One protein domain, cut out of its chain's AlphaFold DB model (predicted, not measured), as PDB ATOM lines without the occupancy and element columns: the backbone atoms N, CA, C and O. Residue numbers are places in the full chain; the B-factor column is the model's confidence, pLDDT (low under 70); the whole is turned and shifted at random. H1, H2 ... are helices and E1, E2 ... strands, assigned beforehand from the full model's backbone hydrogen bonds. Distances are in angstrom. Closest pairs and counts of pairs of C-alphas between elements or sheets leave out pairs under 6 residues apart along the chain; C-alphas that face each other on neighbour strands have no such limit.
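AT A GLANCE: This is residues 33 to 130 of the 191 residues of a protein of Nitritalea halalkaliphila LW7 (UniProt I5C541). A small sheet of three parallel strands, E1, E2 and E3, has helices over both of its faces: H3 and H4 cover one face, and H1 packs on the opposite face near E1. The longest helix, H2, runs along E1 at that edge of the sheet and packs with its first turns on H3. The printed part has 98 residues with four named helices and three named strands, in the order H1, H2, E1, H3, E2, H4, E3; the sheet's order is E1, E2, E3, and the class is mixed, helices and strands. The whole is compact and rounded, with a radius of gyration of the C-alphas of 12.6 A and spans of 33 by 27 by 27 A.

IN THESE COORDINATES: Look first for the sheet. Find C-alpha 68 at (132.773, 154.742, 128.569); from there E1 runs through residues 68 to 74, 17.2 A from first to last C-alpha. E2, residues 101 to 106, is 16.1 A long, and E3, residues 123 to 125, is 6.4 A long, ending at C-alpha 125 at (142.785, 151.262, 124.144). For the helices, start at C-alpha 38 at (140.052, 158.172, 136.005), where H1 begins; it holds residues 38 to 43 and is 8.7 A long. H2 is residues 51 to 64, 20.4 A; H3 is residues 86 to 92, 10.1 A; H4 is residues 109 to 115, 9.8 A.

HOW THE PARTS SIT: Begin at E2, the inner strand; E1 and E3 are the edge strands. E1 and E2 are parallel, with 30 degrees between their directions, and N 69 and O 101 stand 2.8 A apart, within hydrogen-bond range, as do N 103 and O 69 at 2.9 A. E2 and E3 are parallel at 34 degrees, with N 104 and O 123 within hydrogen-bond range at 2.9 A. Beside E1, residues 35 to 36 make a short parallel pairing with residues 68 to 69. E1, H3, E2 and E2, H4, E3 are strand-helix-strand units, two parallel neighbour strands with a helix between them in the chain, and both crossovers are right-handed. H4 is on the sheet over E2, at a height over the sheet of 6.8 A; its closest C-alphas to E2 are those of Ala 112 and Val 106, 5.6 A apart. H3 is on the same face as H4, over E1, at a height of 9.2 A, with the C-alphas of Thr 86 and Gly 72 closest at 5.5 A. H3 and H4 are only just apart, their closest C-alphas 8.3 A from each other. H1 is on the opposite face, only just over E1 with 3 of its C-alphas, at a height of 6.5 A; the C-alphas of Arg 39 and Gly 72 are its closest to E1, 5.2 A apart. H2 is over E1 at a height of 10.5 A and runs along it, at 9 degrees on the local plane. With residues 51 to 55 alone H2 touches H3, where the C-alphas of Ala 55 and Val 89 are closest at 5.3 A, at a steep tilt of 68 degrees, only just short of perpendicular. In H1, H2, H3 and H4 every O i to N i+4 pair is within hydrogen-bond range.

THE WHOLE: The two C-alphas farthest apart are those of His 96 and Leu 130, at 38.1 A. The printed part has no cut. The link from E1 to H3, 11 residues, is long, while those from H2 to E1 and from E2 to H4 are tight. The mean pLDDT of the printed part is 91.9, and no printed residue is under 70.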
ATOM      1  N   GLN A  33     128.942 161.590 123.319       90.94
ATOM      2  CA  GLN A  33     129.448 160.514 124.169       90.94
ATOM      3  C   GLN A  33     130.448 161.090 125.168       90.94
ATOM      4  O   GLN A  33     131.453 161.684 124.777       90.94
ATOM      5  N   LEU A  34     130.170 160.905 126.457       92.06
ATOM      6  CA  LEU A  34     131.074 161.291 127.534       92.06
ATOM      7  C   LEU A  34     131.920 160.087 127.941       92.06
ATOM      8  O   LEU A  34     131.378 159.042 128.309       92.06
ATOM      9  N   VAL A  35     133.238 160.250 127.851       93.81
ATOM     10  CA  VAL A  35     134.225 159.259 128.278       93.81
ATOM     11  C   VAL A  35     134.969 159.824 129.471       93.81
ATOM     12  O   VAL A  35     135.618 160.862 129.345       93.81
ATOM     13  N   GLU A  36     134.860 159.144 130.605       95.38
ATOM     14  CA  GLU A  36     135.537 159.547 131.832       95.38
ATOM     15  C   GLU A  36     136.866 158.796 131.968       95.38
ATOM     16  O   GLU A  36     136.949 157.602 131.658       95.38
ATOM     17  N   CYS A  37     137.916 159.504 132.399       96.06
ATOM     18  CA  CYS A  37     139.302 159.033 132.306       96.06
ATOM     19  C   CYS A  37     140.023 158.949 133.664       96.06
ATOM     20  O   CYS A  37     141.118 159.509 133.810       96.06
ATOM     21  N   PRO A  38     139.480 158.221 134.661       94.19
ATOM     22  CA  PRO A  38     140.052 158.172 136.005       94.19
ATOM     23  C   PRO A  38     141.449 157.540 136.019       94.19
ATOM     24  O   PRO A  38     142.321 157.961 136.780       94.19
ATOM     25  N   ARG A  39     141.711 156.573 135.130       94.88
ATOM     26  CA  ARG A  39     143.034 155.967 134.936       94.88
ATOM     27  C   ARG A  39     144.103 157.015 134.647       94.88
ATOM     28  O   ARG A  39     145.168 156.977 135.259       94.88
ATOM     29  N   ASP A  40     143.835 157.938 133.726       91.38
ATOM     30  CA  ASP A  40     144.800 158.965 133.318       91.38
ATOM     31  C   ASP A  40     145.115 159.929 134.470       91.38
ATOM     32  O   ASP A  40     146.279 160.253 134.703       91.38
ATOM     33  N   ALA A  41     144.098 160.291 135.260       91.38
ATOM     34  CA  ALA A  41     144.262 161.110 136.457       91.38
ATOM     35  C   ALA A  41     145.102 160.402 137.536       91.38
ATOM     36  O   ALA A  41     146.030 160.989 138.093       91.38
ATOM     37  N   MET A  42     144.823 159.122 137.805       91.94
ATOM     38  CA  MET A  42     145.531 158.361 138.838       91.94
ATOM     39  C   MET A  42     147.003 158.106 138.484       91.94
ATOM     40  O   MET A  42     147.847 158.101 139.377       91.94
ATOM     41  N   GLN A  43     147.333 157.896 137.204       89.44
ATOM     42  CA  GLN A  43     148.686 157.515 136.769       89.44
ATOM     43  C   GLN A  43     149.782 158.522 137.142       89.44
ATOM     44  O   GLN A  43     150.936 158.121 137.281       89.44
ATOM     45  N   GLY A  44     149.436 159.805 137.280       86.50
ATOM     46  CA  GLY A  44     150.383 160.866 137.626       86.50
ATOM     47  C   GLY A  44     150.640 161.032 139.124       86.50
ATOM     48  O   GLY A  44     151.473 161.855 139.501       86.50
ATOM     49  N   LEU A  45     149.931 160.295 139.983       90.56
ATOM     50  CA  LEU A  45     150.038 160.466 141.428       90.56
ATOM     51  C   LEU A  45     151.303 159.789 141.981       90.56
ATOM     52  O   LEU A  45     151.625 158.668 141.586       90.56
ATOM     53  N   PRO A  46     152.021 160.444 142.912       88.06
ATOM     54  CA  PRO A  46     153.270 159.912 143.455       88.06
ATOM     55  C   PRO A  46     153.045 158.740 144.419       88.06
ATOM     56  O   PRO A  46     153.903 157.867 144.541       88.06
ATOM     57  N   HIS A  47     151.905 158.724 145.111       92.62
ATOM     58  CA  HIS A  47     151.566 157.707 146.098       92.62
ATOM     59  C   HIS A  47     150.587 156.694 145.522       92.62
ATOM     60  O   HIS A  47     149.627 157.049 144.831       92.62
ATOM     61  N   PHE A  48     150.821 155.427 145.859       95.44
ATOM     62  CA  PHE A  48     149.894 154.364 145.516       95.44
ATOM     63  C   PHE A  48     148.560 154.593 146.228       95.44
ATOM     64  O   PHE A  48     148.534 154.753 147.443       95.44
ATOM     65  N   ILE A  49     147.471 154.624 145.461       95.81
ATOM     66  CA  ILE A  49     146.116 154.616 146.016       95.81
ATOM     67  C   ILE A  49     145.757 153.158 146.263       95.81
ATOM     68  O   ILE A  49     145.936 152.326 145.367       95.81
ATOM     69  N   ASP A  50     145.237 152.867 147.447       97.38
ATOM     70  CA  ASP A  50     144.801 151.524 147.802       97.38
ATOM     71  C   ASP A  50     143.690 151.026 146.877       97.38
ATOM     72  O   ASP A  50     142.809 151.771 146.438       97.38
ATOM     73  N   THR A  51     143.735 149.733 146.585       97.38
ATOM     74  CA  THR A  51     142.867 149.066 145.613       97.38
ATOM     75  C   THR A  51     141.386 149.227 145.954       97.38
ATOM     76  O   THR A  51     140.590 149.558 145.078       97.38
ATOM     77  N   SER A  52     141.021 149.105 147.233       97.06
ATOM     78  CA  SER A  52     139.644 149.299 147.704       97.06
ATOM     79  C   SER A  52     139.132 150.721 147.470       97.06
ATOM     80  O   SER A  52     137.976 150.907 147.097       97.06
ATOM     81  N   ILE A  53     139.997 151.729 147.632       97.06
ATOM     82  CA  ILE A  53     139.657 153.135 147.386       97.06
ATOM     83  C   ILE A  53     139.439 153.364 145.889       97.06
ATOM     84  O   ILE A  53     138.477 154.028 145.507       97.06
ATOM     85  N   LYS A  54     140.293 152.788 145.030       96.88
ATOM     86  CA  LYS A  54     140.106 152.861 143.572       96.88
ATOM     87  C   LYS A  54     138.795 152.214 143.145       96.88
ATOM     88  O   LYS A  54     138.062 152.822 142.374       96.88
ATOM     89  N   ALA A  55     138.504 151.014 143.647       96.69
ATOM     90  CA  ALA A  55     137.273 150.296 143.327       96.69
ATOM     91  C   ALA A  55     136.038 151.109 143.734       96.69
ATOM     92  O   ALA A  55     135.205 151.410 142.886       96.69
ATOM     93  N   ALA A  56     135.996 151.597 144.980       96.38
ATOM     94  CA  ALA A  56     134.892 152.421 145.467       96.38
ATOM     95  C   ALA A  56     134.697 153.704 144.640       96.38
ATOM     96  O   ALA A  56     133.567 154.111 144.374       96.38
ATOM     97  N   TYR A  57     135.788 154.342 144.210       96.00
ATOM     98  CA  TYR A  57     135.718 155.513 143.339       96.00
ATOM     99  C   TYR A  57     135.168 155.171 141.947       96.00
ATOM    100  O   TYR A  57     134.318 155.887 141.422       96.00
ATOM    101  N   LEU A  58     135.618 154.067 141.351       95.88
ATOM    102  CA  LEU A  58     135.137 153.625 140.044       95.88
ATOM    103  C   LEU A  58     133.666 153.197 140.087       95.88
ATOM    104  O   LEU A  58     132.931 153.556 139.172       95.88
ATOM    105  N   ASP A  59     133.210 152.528 141.145       94.81
ATOM    106  CA  ASP A  59     131.794 152.180 141.326       94.81
ATOM    107  C   ASP A  59     130.903 153.429 141.383       94.81
ATOM    108  O   ASP A  59     129.833 153.469 140.770       94.81
ATOM    109  N   GLN A  60     131.364 154.494 142.048       94.06
ATOM    110  CA  GLN A  60     130.655 155.775 142.037       94.06
ATOM    111  C   GLN A  60     130.551 156.352 140.620       94.06
ATOM    112  O   GLN A  60     129.491 156.849 140.245       94.06
ATOM    113  N   LEU A  61     131.612 156.260 139.813       94.00
ATOM    114  CA  LEU A  61     131.587 156.719 138.419       94.00
ATOM    115  C   LEU A  61     130.694 155.840 137.531       94.00
ATOM    116  O   LEU A  61     130.001 156.364 136.658       94.00
ATOM    117  N   LEU A  62     130.665 154.526 137.764       94.06
ATOM    118  CA  LEU A  62     129.766 153.606 137.065       94.06
ATOM    119  C   LEU A  62     128.294 153.931 137.348       94.06
ATOM    120  O   LEU A  62     127.469 153.839 136.440       94.06
ATOM    121  N   ALA A  63     127.970 154.387 138.562       91.69
ATOM    122  CA  ALA A  63     126.620 154.818 138.919       91.69
ATOM    123  C   ALA A  63     126.172 156.109 138.202       91.69
ATOM    124  O   ALA A  63     124.972 156.318 138.025       91.69
ATOM    125  N   VAL A  64     127.107 156.962 137.761       92.31
ATOM    126  CA  VAL A  64     126.788 158.183 136.991       92.31
ATOM    127  C   VAL A  64     126.288 157.843 135.582       92.31
ATOM    128  O   VAL A  64     125.460 158.572 135.036       92.31
ATOM    129  N   GLY A  65     126.758 156.739 134.994       88.56
ATOM    130  CA  GLY A  65     126.297 156.283 133.681       88.56
ATOM    131  C   GLY A  65     126.965 156.990 132.497       88.56
ATOM    132  O   GLY A  65     126.301 157.313 131.512       88.56
ATOM    133  N   PHE A  66     128.282 157.226 132.561       92.12
ATOM    134  CA  PHE A  66     129.062 157.663 131.394       92.12
ATOM    135  C   PHE A  66     128.945 156.662 130.236       92.12
ATOM    136  O   PHE A  66     128.620 155.494 130.441       92.12
ATOM    137  N   HIS A  67     129.259 157.084 129.008       93.19
ATOM    138  CA  HIS A  67     129.265 156.150 127.879       93.19
ATOM    139  C   HIS A  67     130.391 155.115 128.031       93.19
ATOM    140  O   HIS A  67     130.175 153.913 127.863       93.19
ATOM    141  N   THR A  68     131.590 155.585 128.380       93.94
ATOM    142  CA  THR A  68     132.773 154.742 128.569       93.94
ATOM    143  C   THR A  68     133.581 155.238 129.760       93.94
ATOM    144  O   THR A  68     133.695 156.444 129.979       93.94
ATOM    145  N   LEU A  69     134.171 154.305 130.498       95.94
ATOM    146  CA  LEU A  69     135.063 154.565 131.616       95.94
ATOM    147  C   LEU A  69     136.435 153.948 131.325       95.94
ATOM    148  O   LEU A  69     136.559 152.727 131.216       95.94
ATOM    149  N   ASP A  70     137.470 154.782 131.207       95.75
ATOM    150  CA  ASP A  70     138.872 154.335 131.193       95.75
ATOM    151  C   ASP A  70     139.289 154.000 132.627       95.75
ATOM    152  O   ASP A  70     139.815 154.839 133.364       95.75
ATOM    153  N   PHE A  71     138.957 152.779 133.040       96.00
ATOM    154  CA  PHE A  71     139.044 152.339 134.430       96.00
ATOM    155  C   PHE A  71     140.463 151.922 134.831       96.00
ATOM    156  O   PHE A  71     140.824 152.016 136.004       96.00
ATOM    157  N   GLY A  72     141.283 151.457 133.881       95.62
ATOM    158  CA  GLY A  72     142.553 150.819 134.217       95.62
ATOM    159  C   GLY A  72     143.442 150.467 133.030       95.62
ATOM    160  O   GLY A  72     143.145 150.751 131.867       95.62
ATOM    161  N   SER A  73     144.602 149.871 133.317       94.50
ATOM    162  CA  SER A  73     145.562 149.530 132.266       94.50
ATOM    163  C   SER A  73     146.399 148.301 132.593       94.50
ATOM    164  O   SER A  73     146.990 148.217 133.667       94.50
ATOM    165  N   PHE A  74     146.554 147.411 131.617       93.81
ATOM    166  CA  PHE A  74     147.433 146.247 131.704       93.81
ATOM    167  C   PHE A  74     148.799 146.611 131.122       93.81
ATOM    168  O   PHE A  74     149.144 146.332 129.968       93.81
ATOM    169  N   VAL A  75     149.574 147.335 131.924       90.38
ATOM    170  CA  VAL A  75     150.921 147.808 131.583       90.38
ATOM    171  C   VAL A  75     151.933 147.307 132.604       90.38
ATOM    172  O   VAL A  75     151.579 146.708 133.612       90.38
ATOM    173  N   SER A  76     153.226 147.530 132.351       88.62
ATOM    174  CA  SER A  76     154.258 147.116 133.305       88.62
ATOM    175  C   SER A  76     154.094 147.859 134.643       88.62
ATOM    176  O   SER A  76     154.218 149.088 134.641       88.62
ATOM    177  N   PRO A  77     153.947 147.148 135.781       90.62
ATOM    178  CA  PRO A  77     153.912 147.752 137.118       90.62
ATOM    179  C   PRO A  77     155.167 148.559 137.448       90.62
ATOM    180  O   PRO A  77     155.131 149.499 138.226       90.62
ATOM    181  N   LYS A  78     156.301 148.211 136.830       88.56
ATOM    182  CA  LYS A  78     157.549 148.962 136.983       88.56
ATOM    183  C   LYS A  78     157.479 150.332 136.303       88.56
ATOM    184  O   LYS A  78     158.087 151.277 136.787       88.56
ATOM    185  N   ALA A  79     156.791 150.422 135.165       86.69
ATOM    186  CA  ALA A  79     156.667 151.664 134.409       86.69
ATOM    187  C   ALA A  79     155.556 152.558 134.967       86.69
ATOM    188  O   ALA A  79     155.735 153.768 135.034       86.69
ATOM    189  N   ILE A  80     154.426 151.959 135.356       90.00
ATOM    190  CA  ILE A  80     153.271 152.655 135.926       90.00
ATOM    191  C   ILE A  80     152.833 151.902 137.195       90.00
ATOM    192  O   ILE A  80     151.941 151.050 137.130       90.00
ATOM    193  N   PRO A  81     153.450 152.193 138.357       92.81
ATOM    194  CA  PRO A  81     153.167 151.499 139.618       92.81
ATOM    195  C   PRO A  81     151.706 151.584 140.048       92.81
ATOM    196  O   PRO A  81     151.173 150.632 140.616       92.81
ATOM    197  N   GLN A  82     151.042 152.690 139.712       94.50
ATOM    198  CA  GLN A  82     149.652 152.927 140.077       94.50
ATOM    199  C   GLN A  82     148.680 151.891 139.513       94.50
ATOM    200  O   GLN A  82     147.614 151.697 140.083       94.50
ATOM    201  N   MET A  83     149.036 151.242 138.403       95.19
ATOM    202  CA  MET A  83     148.144 150.358 137.646       95.19
ATOM    203  C   MET A  83     148.436 148.874 137.877       95.19
ATOM    204  O   MET A  83     147.919 148.017 137.166       95.19
ATOM    205  N   ARG A  84     149.277 148.548 138.864       94.81
ATOM    206  CA  ARG A  84     149.674 147.163 139.162       94.81
ATOM    207  C   ARG A  84     148.515 146.263 139.603       94.81
ATOM    208  O   ARG A  84     148.626 145.052 139.487       94.81
ATOM    209  N   ASP A  85     147.443 146.861 140.104       96.62
ATOM    210  CA  ASP A  85     146.283 146.232 140.740       96.62
ATOM    211  C   ASP A  85     145.019 146.295 139.867       96.62
ATOM    212  O   ASP A  85     143.929 146.025 140.353       96.62
ATOM    213  N   THR A  86     145.129 146.628 138.572       96.62
ATOM    214  CA  THR A  86     143.951 146.772 137.685       96.62
ATOM    215  C   THR A  86     143.057 145.524 137.658       96.62
ATOM    216  O   THR A  86     141.838 145.661 137.654       96.62
ATOM    217  N   ALA A  87     143.636 144.318 137.670       96.62
ATOM    218  CA  ALA A  87     142.863 143.073 137.700       96.62
ATOM    219  C   ALA A  87     142.102 142.878 139.024       96.62
ATOM    220  O   ALA A  87     140.970 142.410 139.020       96.62
ATOM    221  N   GLU A  88     142.720 143.255 140.145       96.94
ATOM    222  CA  GLU A  88     142.106 143.169 141.471       96.94
ATOM    223  C   GLU A  88     140.973 144.187 141.607       96.94
ATOM    224  O   GLU A  88     139.872 143.824 142.006       96.94
ATOM    225  N   VAL A  89     141.209 145.429 141.165       97.12
ATOM    226  CA  VAL A  89     140.179 146.474 141.098       97.12
ATOM    227  C   VAL A  89     138.981 145.995 140.286       97.12
ATOM    228  O   VAL A  89     137.861 146.121 140.763       97.12
ATOM    229  N   LEU A  90     139.201 145.417 139.098       96.56
ATOM    230  CA  LEU A  90     138.116 144.921 138.247       96.56
ATOM    231  C   LEU A  90     137.262 143.858 138.953       96.56
ATOM    232  O   LEU A  90     136.043 143.883 138.822       96.56
ATOM    233  N   GLY A  91     137.888 142.969 139.730       95.94
ATOM    234  CA  GLY A  91     137.187 141.953 140.518       95.94
ATOM    235  C   GLY A  91     136.364 142.504 141.688       95.94
ATOM    236  O   GLY A  91     135.550 141.771 142.242       95.94
ATOM    237  N   MET A  92     136.563 143.770 142.068       96.31
ATOM    238  CA  MET A  92     135.821 144.436 143.144       96.31
ATOM    239  C   MET A  92     134.642 145.286 142.649       96.31
ATOM    240  O   MET A  92     133.844 145.708 143.481       96.31
ATOM    241  N   LEU A  93     134.534 145.556 141.342       95.12
ATOM    242  CA  LEU A  93     133.498 146.441 140.794       95.12
ATOM    243  C   LEU A  93     132.127 145.752 140.726       95.12
ATOM    244  O   LEU A  93     132.031 144.580 140.353       95.12
ATOM    245  N   ASP A  94     131.050 146.501 140.979       92.50
ATOM    246  CA  ASP A  94     129.680 146.025 140.723       92.50
ATOM    247  C   ASP A  94     129.274 146.295 139.267       92.50
ATOM    248  O   ASP A  94     128.924 147.408 138.863       92.50
ATOM    249  N   LEU A  95     129.297 145.238 138.457       91.31
ATOM    250  CA  LEU A  95     129.037 145.319 137.021       91.31
ATOM    251  C   LEU A  95     127.610 144.920 136.631       91.31
ATOM    252  O   LEU A  95     127.250 145.045 135.459       91.31
ATOM    253  N   HIS A  96     126.774 144.458 137.565       83.81
ATOM    254  CA  HIS A  96     125.466 143.879 137.231       83.81
ATOM    255  C   HIS A  96     124.464 144.897 136.674       83.81
ATOM    256  O   HIS A  96     123.542 144.524 135.950       83.81
ATOM    257  N   LYS A  97     124.629 146.179 137.016       78.19
ATOM    258  CA  LYS A  97     123.696 147.260 136.652       78.19
ATOM    259  C   LYS A  97     124.327 148.345 135.783       78.19
ATOM    260  O   LYS A  97     123.694 149.376 135.553       78.19
ATOM    261  N   ARG A  98     125.561 148.150 135.312       85.69
ATOM    262  CA  ARG A  98     126.265 149.196 134.568       85.69
ATOM    263  C   ARG A  98     125.684 149.363 133.166       85.69
ATOM    264  O   ARG A  98     125.456 148.396 132.445       85.69
ATOM    265  N   THR A  99     125.514 150.614 132.762       90.50
ATOM    266  CA  THR A  99     125.283 151.011 131.364       90.50
ATOM    267  C   THR A  99     126.576 151.475 130.687       90.50
ATOM    268  O   THR A  99     126.661 151.511 129.461       90.50
ATOM    269  N   THR A 100     127.590 151.810 131.488       93.94
ATOM    270  CA  THR A 100     128.897 152.309 131.058       93.94
ATOM    271  C   THR A 100     129.802 151.186 130.582       93.94
ATOM    272  O   THR A 100     129.960 150.188 131.283       93.94
ATOM    273  N   ARG A 101     130.449 151.375 129.427       94.19
ATOM    274  CA  ARG A 101     131.469 150.461 128.882       94.19
ATOM    275  C   ARG A 101     132.800 150.603 129.623       94.19
ATOM    276  O   ARG A 101     133.193 151.719 129.955       94.19
ATOM    277  N   LEU A 102     133.520 149.506 129.817       95.75
ATOM    278  CA  LEU A 102     134.843 149.495 130.436       95.75
ATOM    279  C   LEU A 102     135.942 149.481 129.374       95.75
ATOM    280  O   LEU A 102     136.025 148.567 128.556       95.75
ATOM    281  N   LEU A 103     136.816 150.483 129.430       94.69
ATOM    282  CA  LEU A 103     137.991 150.620 128.577       94.69
ATOM    283  C   LEU A 103     139.261 150.331 129.384       94.69
ATOM    284  O   LEU A 103     139.507 150.975 130.404       94.69
ATOM    285  N   ALA A 104     140.093 149.409 128.893       95.12
ATOM    286  CA  ALA A 104     141.412 149.133 129.457       95.12
ATOM    287  C   ALA A 104     142.535 149.522 128.490       95.12
ATOM    288  O   ALA A 104     142.546 149.131 127.319       95.12
ATOM    289  N   ILE A 105     143.537 150.250 128.984       93.12
ATOM    290  CA  ILE A 105     144.712 150.597 128.180       93.12
ATOM    291  C   ILE A 105     145.734 149.461 128.160       93.12
ATOM    292  O   ILE A 105     146.174 148.967 129.198       93.12
ATOM    293  N   VAL A 106     146.198 149.114 126.960       90.06
ATOM    294  CA  VAL A 106     147.243 148.114 126.729       90.06
ATOM    295  C   VAL A 106     148.409 148.744 125.975       90.06
ATOM    296  O   VAL A 106     148.237 149.444 124.979       90.06
ATOM    297  N   ALA A 107     149.631 148.514 126.456       84.69
ATOM    298  CA  ALA A 107     150.846 149.059 125.836       84.69
ATOM    299  C   ALA A 107     151.672 148.001 125.094       84.69
ATOM    300  O   ALA A 107     152.552 148.346 124.301       84.69
ATOM    301  N   ASN A 108     151.425 146.714 125.362       81.75
ATOM    302  CA  ASN A 108     152.120 145.608 124.719       81.75
ATOM    303  C   ASN A 108     151.213 144.367 124.528       81.75
ATOM    304  O   ASN A 108     150.079 144.359 124.996       81.75
ATOM    305  N   THR A 109     151.678 143.359 123.778       83.94
ATOM    306  CA  THR A 109     150.876 142.163 123.456       83.94
ATOM    307  C   THR A 109     150.533 141.358 124.698       83.94
ATOM    308  O   THR A 109     149.410 140.893 124.806       83.94
ATOM    309  N   ARG A 110     151.464 141.276 125.656       86.94
ATOM    310  CA  ARG A 110     151.232 140.638 126.953       86.94
ATOM    311  C   ARG A 110     150.080 141.311 127.703       86.94
ATOM    312  O   ARG A 110     149.158 140.638 128.116       86.94
ATOM    313  N   GLY A 111     150.084 142.641 127.793       88.50
ATOM    314  CA  GLY A 111     148.996 143.385 128.430       88.50
ATOM    315  C   GLY A 111     147.647 143.179 127.738       88.50
ATOM    316  O   GLY A 111     146.622 143.114 128.402       88.50
ATOM    317  N   ALA A 112     147.639 143.026 126.411       87.25
ATOM    318  CA  ALA A 112     146.427 142.661 125.681       87.25
ATOM    319  C   ALA A 112     145.972 141.222 125.974       87.25
ATOM    320  O   ALA A 112     144.780 140.985 126.108       87.25
ATOM    321  N   GLU A 113     146.895 140.267 126.091       89.19
ATOM    322  CA  GLU A 113     146.594 138.880 126.474       89.19
ATOM    323  C   GLU A 113     146.035 138.786 127.896       89.19
ATOM    324  O   GLU A 113     145.067 138.055 128.107       89.19
ATOM    325  N   ASP A 114     146.604 139.563 128.823       90.94
ATOM    326  CA  ASP A 114     146.150 139.680 130.209       90.94
ATOM    327  C   ASP A 114     144.736 140.285 130.255       90.94
ATOM    328  O   ASP A 114     143.839 139.713 130.865       90.94
ATOM    329  N   ALA A 115     144.502 141.395 129.543       91.25
ATOM    330  CA  ALA A 115     143.191 142.043 129.485       91.25
ATOM    331  C   ALA A 115     142.113 141.141 128.857       91.25
ATOM    332  O   ALA A 115     140.977 141.117 129.313       91.25
ATOM    333  N   LEU A 116     142.465 140.350 127.838       90.25
ATOM    334  CA  LEU A 116     141.535 139.434 127.172       90.25
ATOM    335  C   LEU A 116     141.065 138.261 128.046       90.25
ATOM    336  O   LEU A 116     140.169 137.532 127.615       90.25
ATOM    337  N   GLN A 117     141.660 138.046 129.223       93.50
ATOM    338  CA  GLN A 117     141.147 137.069 130.186       93.50
ATOM    339  C   GLN A 117     139.859 137.544 130.871       93.50
ATOM    340  O   GLN A 117     139.141 136.719 131.428       93.50
ATOM    341  N   PHE A 118     139.558 138.844 130.805       93.12
ATOM    342  CA  PHE A 118     138.430 139.470 131.484       93.12
ATOM    343  C   PHE A 118     137.315 139.799 130.478       93.12
ATOM    344  O   PHE A 118     137.433 140.781 129.736       93.12
ATOM    345  N   PRO A 119     136.243 138.986 130.393       91.12
ATOM    346  CA  PRO A 119     135.115 139.246 129.493       91.12
ATOM    347  C   PRO A 119     134.344 140.529 129.834       91.12
ATOM    348  O   PRO A 119     133.571 141.013 129.013       91.12
ATOM    349  N   GLU A 120     134.548 141.077 131.029       92.88
ATOM    350  CA  GLU A 120     133.950 142.318 131.504       92.88
ATOM    351  C   GLU A 120     134.496 143.559 130.783       92.88
ATOM    352  O   GLU A 120     133.865 144.614 130.823       92.88
ATOM    353  N   ILE A 121     135.666 143.461 130.146       93.06
ATOM    354  CA  ILE A 121     136.295 144.580 129.442       93.06
ATOM    355  C   ILE A 121     135.693 144.701 128.040       93.06
ATOM    356  O   ILE A 121     135.837 143.806 127.209       93.06
ATOM    357  N   ASP A 122     135.066 145.845 127.762       92.56
ATOM    358  CA  ASP A 122     134.396 146.103 126.485       92.56
ATOM    359  C   ASP A 122     135.335 146.688 125.428       92.56
ATOM    360  O   ASP A 122     135.130 146.514 124.233       92.56
ATOM    361  N   ASP A 123     136.350 147.445 125.832       91.19
ATOM    362  CA  ASP A 123     137.216 148.136 124.886       91.19
ATOM    363  C   ASP A 123     138.682 148.040 125.315       91.19
ATOM    364  O   ASP A 123     139.032 148.189 126.488       91.19
ATOM    365  N   LEU A 124     139.568 147.831 124.337       91.12
ATOM    366  CA  LEU A 124     141.015 147.904 124.533       91.12
ATOM    367  C   LEU A 124     141.571 149.148 123.844       91.12
ATOM    368  O   LEU A 124     141.503 149.293 122.622       91.12
ATOM    369  N   GLY A 125     142.168 150.037 124.632       88.75
ATOM    370  CA  GLY A 125     142.785 151.262 124.144       88.75
ATOM    371  C   GLY A 125     144.283 151.094 123.939       88.75
ATOM    372  O   GLY A 125     144.999 150.591 124.805       88.75
ATOM    373  N   PHE A 126     144.783 151.563 122.798       85.94
ATOM    374  CA  PHE A 126     146.205 151.523 122.477       85.94
ATOM    375  C   PHE A 126     146.752 152.940 122.240       85.94
ATOM    376  O   PHE A 126     146.453 153.547 121.207       85.94
ATOM    377  N   PRO A 127     147.569 153.493 123.153       83.12
ATOM    378  CA  PRO A 127     148.036 154.859 123.020       83.12
ATOM    379  C   PRO A 127     149.206 154.945 122.037       83.12
ATOM    380  O   PRO A 127     150.287 154.391 122.261       83.12
ATOM    381  N   LEU A 128     149.004 155.713 120.968       78.25
ATOM    382  CA  LEU A 128     149.998 155.988 119.936       78.25
ATOM    383  C   LEU A 128     150.309 157.486 119.889       78.25
ATOM    384  O   LEU A 128     149.405 158.312 119.817       78.25
ATOM    385  N   SER A 129     151.595 157.834 119.873       76.44
ATOM    386  CA  SER A 129     152.031 159.202 119.595       76.44
ATOM    387  C   SER A 129     152.330 159.378 118.108       76.44
ATOM    388  O   SER A 129     152.986 158.538 117.490       76.44
ATOM    389  N   LEU A 130     151.886 160.505 117.544       76.88
ATOM    390  CA  LEU A 130     152.220 160.915 116.175       76.88
ATOM    391  C   LEU A 130     153.596 161.593 116.082       76.88
ATOM    392  O   LEU A 130     154.190 161.638 115.008       76.88
TER     393      LEU A 130